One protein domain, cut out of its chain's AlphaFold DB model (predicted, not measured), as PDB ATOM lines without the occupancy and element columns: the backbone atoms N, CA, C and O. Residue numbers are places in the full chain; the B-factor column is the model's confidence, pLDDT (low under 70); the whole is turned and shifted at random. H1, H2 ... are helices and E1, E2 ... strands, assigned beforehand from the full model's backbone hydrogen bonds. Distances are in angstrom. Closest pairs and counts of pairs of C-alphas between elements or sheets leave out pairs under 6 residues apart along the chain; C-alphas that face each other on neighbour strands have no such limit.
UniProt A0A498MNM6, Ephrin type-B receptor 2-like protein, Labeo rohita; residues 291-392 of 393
ATOM      1  N   GLU A 291     195.174 185.302 125.344       58.28
ATOM      2  CA  GLU A 291     196.536 185.599 125.803       58.28
ATOM      3  C   GLU A 291     197.020 184.601 126.871       58.28
ATOM      4  O   GLU A 291     198.129 184.083 126.781       58.28
ATOM      5  N   GLU A 292     196.164 184.211 127.820       60.59
ATOM      6  CA  GLU A 292     196.521 183.211 128.837       60.59
ATOM      7  C   GLU A 292     196.690 181.806 128.247       60.59
ATOM      8  O   GLU A 292     197.463 180.999 128.773       60.59
ATOM      9  N   ARG A 293     196.010 181.503 127.133       56.81
ATOM     10  CA  ARG A 293     196.146 180.213 126.441       56.81
ATOM     11  C   ARG A 293     197.515 180.044 125.781       56.81
ATOM     12  O   ARG A 293     198.024 178.924 125.768       56.81
ATOM     13  N   LEU A 294     198.124 181.126 125.292       60.47
ATOM     14  CA  LEU A 294     199.431 181.091 124.627       60.47
ATOM     15  C   LEU A 294     200.567 180.779 125.611       60.47
ATOM     16  O   LEU A 294     201.414 179.924 125.337       60.47
ATOM     17  N   GLN A 295     200.539 181.408 126.790       61.97
ATOM     18  CA  GLN A 295     201.527 181.176 127.843       61.97
ATOM     19  C   GLN A 295     201.397 179.768 128.447       61.97
ATOM     20  O   GLN A 295     202.391 179.045 128.571       61.97
ATOM     21  N   HIS A 296     200.165 179.319 128.721       65.81
ATOM     22  CA  HIS A 296     199.911 177.955 129.198       65.81
ATOM     23  C   HIS A 296     200.292 176.890 128.165       65.81
ATOM     24  O   HIS A 296     200.798 175.834 128.544       65.81
ATOM     25  N   GLY A 297     200.090 177.144 126.866       67.38
ATOM     26  CA  GLY A 297     200.463 176.210 125.800       67.38
ATOM     27  C   GLY A 297     201.962 175.907 125.792       67.38
ATOM     28  O   GLY A 297     202.367 174.749 125.686       67.38
ATOM     29  N   ALA A 298     202.788 176.936 125.993       69.50
ATOM     30  CA  ALA A 298     204.240 176.821 126.031       69.50
ATOM     31  C   ALA A 298     204.761 176.038 127.251       69.50
ATOM     32  O   ALA A 298     205.701 175.247 127.139       69.50
ATOM     33  N   GLU A 299     204.180 176.265 128.429       68.88
ATOM     34  CA  GLU A 299     204.528 175.536 129.656       68.88
ATOM     35  C   GLU A 299     204.039 174.085 129.605       68.88
ATOM     36  O   GLU A 299     204.792 173.162 129.925       68.88
ATOM     37  N   TYR A 300     202.817 173.871 129.115       68.88
ATOM     38  CA  TYR A 300     202.226 172.548 128.961       68.88
ATOM     39  C   TYR A 300     202.999 171.692 127.949       68.88
ATOM     40  O   TYR A 300     203.351 170.553 128.260       68.88
ATOM     41  N   PHE A 301     203.387 172.253 126.798       75.12
ATOM     42  CA  PHE A 301     204.254 171.571 125.833       75.12
ATOM     43  C   PHE A 301     205.564 171.091 126.478       75.12
ATOM     44  O   PHE A 301     205.911 169.913 126.375       75.12
ATOM     45  N   ARG A 302     206.266 171.974 127.205       75.69
ATOM     46  CA  ARG A 302     207.533 171.641 127.885       75.69
ATOM     47  C   ARG A 302     207.358 170.614 129.006       75.69
ATOM     48  O   ARG A 302     208.299 169.878 129.303       75.69
ATOM     49  N   SER A 303     206.170 170.548 129.610       73.44
ATOM     50  CA  SER A 303     205.834 169.531 130.612       73.44
ATOM     51  C   SER A 303     205.684 168.132 130.003       73.44
ATOM     52  O   SER A 303     206.059 167.144 130.634       73.44
ATOM     53  N   LEU A 304     205.193 168.041 128.762       70.00
ATOM     54  CA  LEU A 304     204.880 166.772 128.103       70.00
ATOM     55  C   LEU A 304     205.994 166.259 127.189       70.00
ATOM     56  O   LEU A 304     206.123 165.045 127.007       70.00
ATOM     57  N   TYR A 305     206.788 167.155 126.608       74.94
ATOM     58  CA  TYR A 305     207.766 166.817 125.583       74.94
ATOM     59  C   TYR A 305     209.149 167.382 125.903       74.94
ATOM     60  O   TYR A 305     209.322 168.450 126.491       74.94
ATOM     61  N   GLU A 306     210.160 166.621 125.512       77.62
ATOM     62  CA  GLU A 306     211.555 167.027 125.496       77.62
ATOM     63  C   GLU A 306     211.997 167.204 124.045       77.62
ATOM     64  O   GLU A 306     211.827 166.297 123.229       77.62
ATOM     65  N   VAL A 307     212.521 168.387 123.724       77.31
ATOM     66  CA  VAL A 307     212.997 168.736 122.382       77.31
ATOM     67  C   VAL A 307     214.446 168.266 122.241       77.31
ATOM     68  O   VAL A 307     215.293 168.621 123.056       77.31
ATOM     69  N   GLY A 308     214.701 167.440 121.233       68.88
ATOM     70  CA  GLY A 308     216.001 166.893 120.856       68.88
ATOM     71  C   GLY A 308     216.681 167.683 119.733       68.88
ATOM     72  O   GLY A 308     216.446 168.878 119.557       68.88
ATOM     73  N   GLU A 309     217.557 167.013 118.982       69.50
ATOM     74  CA  GLU A 309     218.350 167.639 117.917       69.50
ATOM     75  C   GLU A 309     217.489 168.067 116.715       69.50
ATOM     76  O   GLU A 309     216.433 167.493 116.446       69.50
ATOM     77  N   GLU A 310     217.951 169.085 115.981       68.12
ATOM     78  CA  GLU A 310     217.325 169.579 114.748       68.12
ATOM     79  C   GLU A 310     217.723 168.675 113.561       68.12
ATOM     80  O   GLU A 310     218.873 168.729 113.114       68.12
ATOM     81  N   PRO A 311     216.821 167.848 112.991       57.75
ATOM     82  CA  PRO A 311     217.160 166.965 111.874       57.75
ATOM     83  C   PRO A 311     217.290 167.730 110.542       57.75
ATOM     84  O   PRO A 311     217.804 167.185 109.555       57.75
ATOM     85  N   GLY A 312     216.829 168.988 110.490       56.78
ATOM     86  CA  GLY A 312     217.047 169.908 109.374       56.78
ATOM     87  C   GLY A 312     216.141 171.146 109.374       56.78
ATOM     88  O   GLY A 312     215.043 171.132 109.928       56.78
ATOM     89  N   SER A 313     216.591 172.186 108.668       51.62
ATOM     90  CA  SER A 313     215.848 173.426 108.430       51.62
ATOM     91  C   SER A 313     215.018 173.361 107.138       51.62
ATOM     92  O   SER A 313     215.474 172.863 106.102       51.62
ATOM     93  N   GLY A 314     213.772 173.839 107.200       53.75
ATOM     94  CA  GLY A 314     212.920 174.051 106.028       53.75
ATOM     95  C   GLY A 314     213.243 175.362 105.299       53.75
ATOM     96  O   GLY A 314     214.028 176.180 105.765       53.75
ATOM     97  N   THR A 315     212.629 175.577 104.131       43.62
ATOM     98  CA  THR A 315     212.780 176.814 103.327       43.62
ATOM     99  C   THR A 315     211.918 177.981 103.815       43.62
ATOM    100  O   THR A 315     212.023 179.084 103.289       43.62
ATOM    101  N   TYR A 316     211.041 177.724 104.780       51.47
ATOM    102  CA  TYR A 316     210.241 178.715 105.495       51.47
ATOM    103  C   TYR A 316     210.684 178.689 106.961       51.47
ATOM    104  O   TYR A 316     211.383 177.752 107.340       51.47
ATOM    105  N   GLU A 317     210.279 179.658 107.785       61.19
ATOM    106  CA  GLU A 317     210.612 179.802 109.225       61.19
ATOM    107  C   GLU A 317     210.216 178.596 110.120       61.19
ATOM    108  O   GLU A 317     210.199 178.682 111.342       61.19
ATOM    109  N   VAL A 318     209.918 177.445 109.520       62.91
ATOM    110  CA  VAL A 318     209.596 176.165 110.135       62.91
ATOM    111  C   VAL A 318     210.878 175.390 110.428       62.91
ATOM    112  O   VAL A 318     211.659 175.051 109.530       62.91
ATOM    113  N   ARG A 319     211.056 175.051 111.702       72.62
ATOM    114  CA  ARG A 319     212.140 174.196 112.190       72.62
ATOM    115  C   ARG A 319     211.567 172.866 112.650       72.62
ATOM    116  O   ARG A 319     210.513 172.826 113.278       72.62
ATOM    117  N   VAL A 320     212.257 171.780 112.320       74.75
ATOM    118  CA  VAL A 320     211.863 170.426 112.720       74.75
ATOM    119  C   VAL A 320     212.811 169.964 113.810       74.75
ATOM    120  O   VAL A 320     214.021 170.103 113.668       74.75
ATOM    121  N   TYR A 321     212.262 169.386 114.871       74.56
ATOM    122  CA  TYR A 321     213.027 168.833 115.982       74.56
ATOM    123  C   TYR A 321     212.618 167.386 116.215       74.56
ATOM    124  O   TYR A 321     211.442 167.039 116.080       74.56
ATOM    125  N   GLU A 322     213.573 166.537 116.586       75.44
ATOM    126  CA  GLU A 322     213.220 165.275 117.225       75.44
ATOM    127  C   GLU A 322     212.598 165.575 118.596       75.44
ATOM    128  O   GLU A 322     213.061 166.458 119.308       75.44
ATOM    129  N   GLY A 323     211.529 164.877 118.971       73.88
ATOM    130  CA  GLY A 323     210.846 165.094 120.244       73.88
ATOM    131  C   GLY A 323     210.620 163.778 120.971       73.88
ATOM    132  O   GLY A 323     210.116 162.825 120.380       73.88
ATOM    133  N   THR A 324     210.950 163.727 122.261       70.94
ATOM    134  CA  THR A 324     210.652 162.576 123.122       70.94
ATOM    135  C   THR A 324     209.538 162.942 124.093       70.94
ATOM    136  O   THR A 324     209.640 163.913 124.840       70.94
ATOM    137  N   ARG A 325     208.449 162.166 124.107       76.62
ATOM    138  CA  ARG A 325     207.356 162.368 125.067       76.62
ATOM    139  C   ARG A 325     207.797 161.896 126.455       76.62
ATOM    140  O   ARG A 325     208.180 160.738 126.604       76.62
ATOM    141  N   ARG A 326     207.673 162.748 127.478       72.00
ATOM    142  CA  ARG A 326     208.138 162.531 128.869       72.00
ATOM    143  C   ARG A 326     207.344 161.473 129.668       72.00
ATOM    144  O   ARG A 326     207.543 161.334 130.865       72.00
ATOM    145  N   SER A 327     206.519 160.670 128.993       57.09
ATOM    146  CA  SER A 327     205.682 159.581 129.518       57.09
ATOM    147  C   SER A 327     204.596 159.975 130.528       57.09
ATOM    148  O   SER A 327     204.838 159.998 131.720       57.09
ATOM    149  N   ASP A 328     203.370 160.105 130.015       51.25
ATOM    150  CA  ASP A 328     202.178 159.453 130.565       51.25
ATOM    151  C   ASP A 328     201.533 158.733 129.376       51.25
ATOM    152  O   ASP A 328     201.249 159.349 128.348       51.25
ATOM    153  N   GLY A 329     201.382 157.410 129.443       48.47
ATOM    154  CA  GLY A 329     200.902 156.571 128.337       48.47
ATOM    155  C   GLY A 329     199.421 156.760 127.984       48.47
ATOM    156  O   GLY A 329     198.697 155.773 127.865       48.47
ATOM    157  N   GLN A 330     198.948 157.996 127.821       45.09
ATOM    158  CA  GLN A 330     197.563 158.313 127.501       45.09
ATOM    159  C   GLN A 330     197.468 159.271 126.306       45.09
ATOM    160  O   GLN A 330     198.223 160.231 126.173       45.09
ATOM    161  N   LYS A 331     196.556 158.950 125.387       37.31
ATOM    162  CA  LYS A 331     196.149 159.796 124.260       37.31
ATOM    163  C   LYS A 331     195.294 160.943 124.808       37.31
ATOM    164  O   LYS A 331     194.345 160.664 125.547       37.31
ATOM    165  N   ASP A 332     195.608 162.175 124.434       38.09
ATOM    166  CA  ASP A 332     194.708 163.305 124.655       38.09
ATOM    167  C   ASP A 332     193.744 163.448 123.473       38.09
ATOM    168  O   ASP A 332     194.064 163.128 122.324       38.09
ATOM    169  N   GLU A 333     192.499 163.795 123.797       42.19
ATOM    170  CA  GLU A 333     191.392 163.899 122.852       42.19
ATOM    171  C   GLU A 333     191.312 165.323 122.292       42.19
ATOM    172  O   GLU A 333     191.055 166.267 123.028       42.19
ATOM    173  N   PHE A 334     191.514 165.411 120.972       36.19
ATOM    174  CA  PHE A 334     191.002 166.396 120.011       36.19
ATOM    175  C   PHE A 334     190.726 167.821 120.520       36.19
ATOM    176  O   PHE A 334     189.636 168.126 121.005       36.19
ATOM    177  N   PHE A 335     191.654 168.729 120.218       43.09
ATOM    178  CA  PHE A 335     191.349 170.153 120.091       43.09
ATOM    179  C   PHE A 335     190.790 170.457 118.684       43.09
ATOM    180  O   PHE A 335     190.876 169.639 117.762       43.09
ATOM    181  N   GLU A 336     190.215 171.641 118.482       43.66
ATOM    182  CA  GLU A 336     189.929 172.139 117.135       43.66
ATOM    183  C   GLU A 336     191.194 172.847 116.613       43.66
ATOM    184  O   GLU A 336     191.668 173.801 117.234       43.66
ATOM    185  N   PRO A 337     191.828 172.344 115.543       49.78
ATOM    186  CA  PRO A 337     193.102 172.865 115.062       49.78
ATOM    187  C   PRO A 337     192.926 174.273 114.497       49.78
ATOM    188  O   PRO A 337     192.182 174.468 113.536       49.78
ATOM    189  N   VAL A 338     193.637 175.242 115.076       53.72
ATOM    190  CA  VAL A 338     193.588 176.650 114.649       53.72
ATOM    191  C   VAL A 338     194.409 176.871 113.376       53.72
ATOM    192  O   VAL A 338     194.038 177.693 112.537       53.72
ATOM    193  N   CYS A 339     195.482 176.097 113.170       66.75
ATOM    194  CA  CYS A 339     196.290 176.181 111.960       66.75
ATOM    195  C   CYS A 339     195.798 175.200 110.879       66.75
ATOM    196  O   CYS A 339     195.493 174.032 111.133       66.75
ATOM    197  N   LYS A 340     195.754 175.684 109.628       69.69
ATOM    198  CA  LYS A 340     195.257 174.929 108.460       69.69
ATOM    199  C   LYS A 340     195.983 173.597 108.261       69.69
ATOM    200  O   LYS A 340     195.393 172.648 107.746       69.69
ATOM    201  N   GLU A 341     197.256 173.534 108.641       77.44
ATOM    202  CA  GLU A 341     198.080 172.333 108.526       77.44
ATOM    203  C   GLU A 341     197.618 171.235 109.491       77.44
ATOM    204  O   GLU A 341     197.300 170.133 109.037       77.44
ATOM    205  N   ALA A 342     197.445 171.548 110.781       76.94
ATOM    206  CA  ALA A 342     196.894 170.605 111.755       76.94
ATOM    207  C   ALA A 342     195.470 170.165 111.378       76.94
ATOM    208  O   ALA A 342     195.149 168.977 111.455       76.94
ATOM    209  N   THR A 343     194.632 171.087 110.879       71.19
ATOM    210  CA  THR A 343     193.295 170.747 110.362       71.19
ATOM    211  C   THR A 343     193.375 169.726 109.238       71.19
ATOM    212  O   THR A 343     192.658 168.724 109.256       71.19
ATOM    213  N   THR A 344     194.273 169.947 108.280       76.56
ATOM    214  CA  THR A 344     194.442 169.062 107.125       76.56
ATOM    215  C   THR A 344     194.931 167.680 107.558       76.56
ATOM    216  O   THR A 344     194.362 166.673 107.136       76.56
ATOM    217  N   LEU A 345     195.923 167.606 108.450       82.06
ATOM    218  CA  LEU A 345     196.452 166.336 108.956       82.06
ATOM    219  C   LEU A 345     195.407 165.541 109.754       82.06
ATOM    220  O   LEU A 345     195.344 164.319 109.624       82.06
ATOM    221  N   LEU A 346     194.541 166.206 110.523       80.56
ATOM    222  CA  LEU A 346     193.440 165.542 111.228       80.56
ATOM    223  C   LEU A 346     192.342 165.048 110.283       80.56
ATOM    224  O   LEU A 346     191.759 163.988 110.517       80.56
ATOM    225  N   MET A 347     192.063 165.774 109.197       75.94
ATOM    226  CA  MET A 347     191.132 165.309 108.165       75.94
ATOM    227  C   MET A 347     191.640 164.038 107.473       75.94
ATOM    228  O   MET A 347     190.847 163.127 107.242       75.94
ATOM    229  N   LEU A 348     192.946 163.950 107.200       78.25
ATOM    230  CA  LEU A 348     193.582 162.787 106.563       78.25
ATOM    231  C   LEU A 348     193.634 161.538 107.462       78.25
ATOM    232  O   LEU A 348     193.810 160.431 106.961       78.25
ATOM    233  N   GLN A 349     193.458 161.698 108.775       79.88
ATOM    234  CA  GLN A 349     193.396 160.589 109.734       79.88
ATOM    235  C   GLN A 349     191.989 159.999 109.908       79.88
ATOM    236  O   GLN A 349     191.802 159.052 110.677       79.88
ATOM    237  N   ARG A 350     190.979 160.534 109.211       77.94
ATOM    238  CA  ARG A 350     189.632 159.954 109.195       77.94
ATOM    239  C   ARG A 350     189.572 158.786 108.203       77.94
ATOM    240  O   ARG A 350     190.237 158.841 107.173       77.94
ATOM    241  N   PRO A 351     188.768 157.741 108.467       70.00
ATOM    242  CA  PRO A 351     188.589 156.650 107.516       70.00
ATOM    243  C   PRO A 351     188.121 157.142 106.130       70.00
ATOM    244  O   PRO A 351     187.226 157.990 106.075       70.00
ATOM    245  N   PRO A 352     188.656 156.585 105.025       81.94
ATOM    246  CA  PRO A 352     189.711 155.566 104.976       81.94
ATOM    247  C   PRO A 352     191.099 156.141 105.315       81.94
ATOM    248  O   PRO A 352     191.534 157.125 104.725       81.94
ATOM    249  N   VAL A 353     191.802 155.500 106.255       81.25
ATOM    250  CA  VAL A 353     193.120 155.952 106.733       81.25
ATOM    251  C   VAL A 353     194.219 155.439 105.801       81.25
ATOM    252  O   VAL A 353     194.180 154.285 105.376       81.25
ATOM    253  N   CYS A 354     195.208 156.283 105.498       82.38
ATOM    254  CA  CYS A 354     196.391 155.911 104.723       82.38
ATOM    255  C   CYS A 354     197.611 155.741 105.640       82.38
ATOM    256  O   CYS A 354     198.022 156.696 106.294       82.38
ATOM    257  N   ASP A 355     198.231 154.558 105.631       86.44
ATOM    258  CA  ASP A 355     199.427 154.261 106.442       86.44
ATOM    259  C   ASP A 355     200.714 154.939 105.938       86.44
ATOM    260  O   ASP A 355     201.729 154.924 106.624       86.44
ATOM    261  N   HIS A 356     200.683 155.550 104.751       88.31
ATOM    262  CA  HIS A 356     201.828 156.255 104.160       88.31
ATOM    263  C   HIS A 356     201.814 157.767 104.435       88.31
ATOM    264  O   HIS A 356     202.668 158.494 103.927       88.31
ATOM    265  N   VAL A 357     200.825 158.259 105.189       87.81
ATOM    266  CA  VAL A 357     200.732 159.662 105.604       87.81
ATOM    267  C   VAL A 357     201.204 159.768 107.048       87.81
ATOM    268  O   VAL A 357     200.697 159.061 107.916       87.81
ATOM    269  N   ILE A 358     202.153 160.674 107.296       87.50
ATOM    270  CA  ILE A 358     202.670 160.959 108.639       87.50
ATOM    271  C   ILE A 358     201.511 161.392 109.538       87.50
ATOM    272  O   ILE A 358     200.760 162.316 109.212       87.50
ATOM    273  N   ARG A 359     201.357 160.714 110.676       84.69
ATOM    274  CA  ARG A 359     200.288 161.005 111.632       84.69
ATOM    275  C   ARG A 359     200.648 162.218 112.487       84.69
ATOM    276  O   ARG A 359     201.764 162.332 112.975       84.69
ATOM    277  N   LEU A 360     199.675 163.095 112.704       84.81
ATOM    278  CA  LEU A 360     199.714 164.132 113.736       84.81
ATOM    279  C   LEU A 360     199.234 163.519 115.053       84.81
ATOM    280  O   LEU A 360     198.129 162.972 115.099       84.81
ATOM    281  N   TYR A 361     200.050 163.613 116.095       80.69
ATOM    282  CA  TYR A 361     199.708 163.181 117.445       80.69
ATOM    283  C   TYR A 361     199.120 164.306 118.289       80.69
ATOM    284  O   TYR A 361     198.187 164.046 119.043       80.69
ATOM    285  N   ASP A 362     199.663 165.518 118.172       80.44
ATOM    286  CA  ASP A 362     199.334 166.642 119.052       80.44
ATOM    287  C   ASP A 362     199.704 167.982 118.401       80.44
ATOM    288  O   ASP A 362     200.438 168.007 117.409       80.44
ATOM    289  N   TRP A 363     199.215 169.095 118.944       80.75
ATOM    290  CA  TRP A 363     199.633 170.434 118.527       80.75
ATOM    291  C   TRP A 363     199.437 171.471 119.630       80.75
ATOM    292  O   TRP A 363     198.500 171.401 120.421       80.75
ATOM    293  N   PHE A 364     200.304 172.479 119.633       77.00
ATOM    294  CA  PHE A 364     200.300 173.568 120.599       77.00
ATOM    295  C   PHE A 364     200.349 174.897 119.864       77.00
ATOM    296  O   PHE A 364     201.102 175.055 118.907       77.00
ATOM    297  N   ILE A 365     199.546 175.848 120.324       73.31
ATOM    298  CA  ILE A 365     199.552 177.227 119.835       73.31
ATOM    299  C   ILE A 365     200.285 178.040 120.895       73.31
ATOM    300  O   ILE A 365     199.900 177.998 122.066       73.31
ATOM    301  N   MET A 366     201.353 178.729 120.506       76.69
ATOM    302  CA  MET A 366     202.160 179.556 121.406       76.69
ATOM    303  C   MET A 366     202.309 180.964 120.819       76.69
ATOM    304  O   MET A 366     202.051 181.182 119.641       76.69
ATOM    305  N   GLU A 367     202.730 181.924 121.646       67.38
ATOM    306  CA  GLU A 367     202.892 183.338 121.259       67.38
ATOM    307  C   GLU A 367     203.802 183.549 120.042       67.38
ATOM    308  O   GLU A 367     203.505 184.376 119.184       67.38
ATOM    309  N   GLU A 368     204.905 182.804 119.968       71.94
ATOM    310  CA  GLU A 368     205.946 183.009 118.954       71.94
ATOM    311  C   GLU A 368     205.893 181.984 117.815       71.94
ATOM    312  O   GLU A 368     206.385 182.250 116.720       71.94
ATOM    313  N   GLN A 369     205.331 180.798 118.064       74.75
ATOM    314  CA  GLN A 369     205.321 179.695 117.103       74.75
ATOM    315  C   GLN A 369     204.233 178.665 117.420       74.75
ATOM    316  O   GLN A 369     203.995 178.322 118.577       74.75
ATOM    317  N   ASP A 370     203.643 178.094 116.376       80.19
ATOM    318  CA  ASP A 370     202.804 176.906 116.500       80.19
ATOM    319  C   ASP A 370     203.680 175.648 116.440       80.19
ATOM    320  O   ASP A 370     204.573 175.530 115.599       80.19
ATOM    321  N   VAL A 371     203.411 174.681 117.314       82.19
ATOM    322  CA  VAL A 371     204.158 173.421 117.389       82.19
ATOM    323  C   VAL A 371     203.254 172.268 116.976       82.19
ATOM    324  O   VAL A 371     202.206 172.048 117.577       82.19
ATOM    325  N   LEU A 372     203.680 171.495 115.976       85.19
ATOM    326  CA  LEU A 372     203.006 170.274 115.529       85.19
ATOM    327  C   LEU A 372     203.799 169.045 115.971       85.19
ATOM    328  O   LEU A 372     204.975 168.907 115.637       85.19
ATOM    329  N   ILE A 373     203.150 168.123 116.681       85.56
ATOM    330  CA  ILE A 373     203.754 166.856 117.100       85.56
ATOM    331  C   ILE A 373     203.337 165.770 116.125       85.56
ATOM    332  O   ILE A 373     202.168 165.388 116.057       85.56
ATOM    333  N   MET A 374     204.305 165.255 115.380       86.12
ATOM    334  CA  MET A 374     204.082 164.289 114.311       86.12
ATOM    335  C   MET A 374     204.817 162.975 114.567       86.12
ATOM    336  O   MET A 374     205.756 162.896 115.359       86.12
ATOM    337  N   GLU A 375     204.381 161.927 113.878       87.50
ATOM    338  CA  GLU A 375     205.107 160.670 113.781       87.50
ATOM    339  C   GLU A 375     206.521 160.902 113.234       87.50
ATOM    340  O   GLU A 375     206.709 161.619 112.254       87.50
ATOM    341  N   ASN A 376     207.513 160.279 113.876       84.62
ATOM    342  CA  ASN A 376     208.904 160.305 113.440       84.62
ATOM    343  C   ASN A 376     209.208 159.036 112.617       84.62
ATOM    344  O   ASN A 376     209.429 157.974 113.209       84.62
ATOM    345  N   PRO A 377     209.186 159.090 111.271       82.88
ATOM    346  CA  PRO A 377     209.470 157.925 110.441       82.88
ATOM    347  C   PRO A 377     210.956 157.553 110.512       82.88
ATOM    348  O   PRO A 377     211.822 158.421 110.456       82.88
ATOM    349  N   TYR A 378     211.272 156.255 110.564       79.50
ATOM    350  CA  TYR A 378     212.657 155.776 110.529       79.50
ATOM    351  C   TYR A 378     212.962 155.022 109.219       79.50
ATOM    352  O   TYR A 378     212.297 154.025 108.933       79.50
ATOM    353  N   PRO A 379     213.981 155.431 108.435       81.44
ATOM    354  CA  PRO A 379     214.862 156.576 108.666       81.44
ATOM    355  C   PRO A 379     214.168 157.913 108.346       81.44
ATOM    356  O   PRO A 379     213.475 158.023 107.335       81.44
ATOM    357  N   CYS A 380     214.420 158.946 109.158       81.38
ATOM    358  CA  CYS A 380     213.840 160.280 108.966       81.38
ATOM    359  C   CYS A 380     214.603 161.034 107.866       81.38
ATOM    360  O   CYS A 380     215.443 161.901 108.107       81.38
ATOM    361  N   LEU A 381     214.393 160.605 106.621       85.31
ATOM    362  CA  LEU A 381     215.073 161.114 105.439       85.31
ATOM    363  C   LEU A 381     214.054 161.490 104.374       85.31
ATOM    364  O   LEU A 381     213.087 160.772 104.124       85.31
ATOM    365  N   THR A 382     214.332 162.579 103.659       86.00
ATOM    366  CA  THR A 382     213.614 162.846 102.414       86.00
ATOM    367  C   THR A 382     213.887 161.719 101.420       86.00
ATOM    368  O   THR A 382     214.993 161.172 101.377       86.00
ATOM    369  N   LEU A 383     212.909 161.410 100.566       86.38
ATOM    370  CA  LEU A 383     213.054 160.378  99.536       86.38
ATOM    371  C   LEU A 383     214.307 160.604  98.672       86.38
ATOM    372  O   LEU A 383     215.032 159.664  98.361       86.38
ATOM    373  N   GLN A 384     214.622 161.864  98.355       86.00
ATOM    374  CA  GLN A 384     215.836 162.221  97.622       86.00
ATOM    375  C   GLN A 384     217.118 161.833  98.381       86.00
ATOM    376  O   GLN A 384     218.033 161.272  97.777       86.00
ATOM    377  N   LYS A 385     217.207 162.131  99.688       86.62
ATOM    378  CA  LYS A 385     218.359 161.749 100.524       86.62
ATOM    379  C   LYS A 385     218.457 160.230 100.657       86.62
ATOM    380  O   LYS A 385     219.556 159.690 100.555       86.62
ATOM    381  N   PHE A 386     217.324 159.552 100.836       87.88
ATOM    382  CA  PHE A 386     217.262 158.096 100.914       87.88
ATOM    383  C   PHE A 386     217.797 157.444  99.632       87.88
ATOM    384  O   PHE A 386     218.743 156.666  99.708       87.88
ATOM    385  N   ILE A 387     217.292 157.854  98.459       89.19
ATOM    386  CA  ILE A 387     217.736 157.342  97.151       89.19
ATOM    387  C   ILE A 387     219.236 157.574  96.944       89.19
ATOM    388  O   ILE A 387     219.950 156.658  96.543       89.19
ATOM    389  N   LYS A 388     219.734 158.780  97.249       88.31
ATOM    390  CA  LYS A 388     221.168 159.094  97.145       88.31
ATOM    391  C   LYS A 388     222.021 158.205  98.049       88.31
ATOM    392  O   LYS A 388     223.095 157.796  97.632       88.31
ATOM    393  N   LYS A 389     221.553 157.895  99.263       84.00
ATOM    394  CA  LYS A 389     222.257 157.012 100.206       84.00
ATOM    395  C   LYS A 389     222.277 155.559  99.726       84.00
ATOM    396  O   LYS A 389     223.279 154.880  99.910       84.00
ATOM    397  N   THR A 390     221.194 155.087  99.109       79.12
ATOM    398  CA  THR A 390     221.085 153.710  98.602       79.12
ATOM    399  C   THR A 390     221.757 153.493  97.247       79.12
ATOM    400  O   THR A 390     222.109 152.366  96.938       79.12
ATOM    401  N   ALA A 391     221.960 154.547  96.448       72.69
ATOM    402  CA  ALA A 391     222.606 154.476  95.131       72.69
ATOM    403  C   ALA A 391     224.151 154.416  95.179       72.69
ATOM    404  O   ALA A 391     224.793 154.445  94.134       72.69
ATOM    405  N   VAL A 392     224.749 154.383  96.378       57.06
ATOM    406  CA  VAL A 392     226.208 154.278  96.607       57.06
ATOM    407  C   VAL A 392     226.640 152.820  96.875       57.06
ATOM    408  O   VAL A 392     227.780 152.560  97.249       57.06
TER     409      VAL A 392
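What this domain is: This is residues 291 to 392 of the 393 residues of the protein "Ephrin type-B receptor 2-like protein" of Labeo rohita (UniProt A0A498MNM6). A two-strand antiparallel hairpin, E3 and E4, lies at the core between helix H1 on one side and short helix H2 on the other, and after E4 the chain runs out as an arm that ends in helix H3. A second, very short hairpin, E1 and E2, follows H1 and bears a long loop, while residues 326 to 339 sweep round outside E3 to reach H2. The printed part has 102 residues with three named helices and four named strands in the order H1 E1 E2 H2 E3 E4 H3; its class is mixed, helices and strands, with under half of the residues in named elements. It is only just compact, close to loose, with a radius of gyration of the C-alphas of 15.3 A, and elongated, spanning 52 by 33 by 29 A.

How they stand to each other: Begin with H1, residues 291 to 304, and look ahead to E3, residues 360 to 365: their closest C-alphas, of Gly 297 and Phe 364, are 5.8 A apart. H1 is also near E4, residues 370 to 374, with 7 pairs of C-alphas within 10 A. Next find the hairpin of E1, residues 305 to 307, and E2, residues 323 to 325, antiparallel at 158 degrees; N 306 and O 324 are 2.8 A apart, within hydrogen-bond range. In the long link between E1 and E2, residues 312 to 313 pair with residues 319 to 320, antiparallel, in stretches too short to be named strands. At H2, residues 340 to 348, the C-alphas of Leu 345 and Leu 360 are the closest to E3, 6.2 A apart. E3 and E4 form an antiparallel hairpin at 168 degrees; look for N 364 and O 371, 2.8 A apart and within hydrogen-bond range. H3, residues 383 to 390, is apart from H1, H2 and E3, among others. Every O i to N i+4 pair is within hydrogen-bond range in H2 and H3, and 9 of 10 are in H1.

Where its parts are: Find C-alpha 291 at (196.536, 185.599, 125.803); from there H1 runs 20.7 A to C-alpha 304. E1 covers 6.4 A, E2 6.5 A and H2 12.4 A. E3 starts at C-alpha 360, (199.714, 164.132, 113.736), and runs 14.4 A; E4 runs 12.9 A. H3 covers 10.5 A and ends at C-alpha 390, (221.085, 153.710, 98.602).

The domain as a whole: The C-alphas farthest apart, of Glu 292 and Val 392, are 52.5 A apart. The printed part has no cut. The links E1 to E2, E2 to H2 and H2 to E3 are long. Residues 350 to 356 and 382 to 388, of which 383 to 388 belong to H3, stand free. The mean pLDDT of the printed part is 71.4; residues 291 to 300, 308 to 318, 327 to 340, 367 and 392 are under 70.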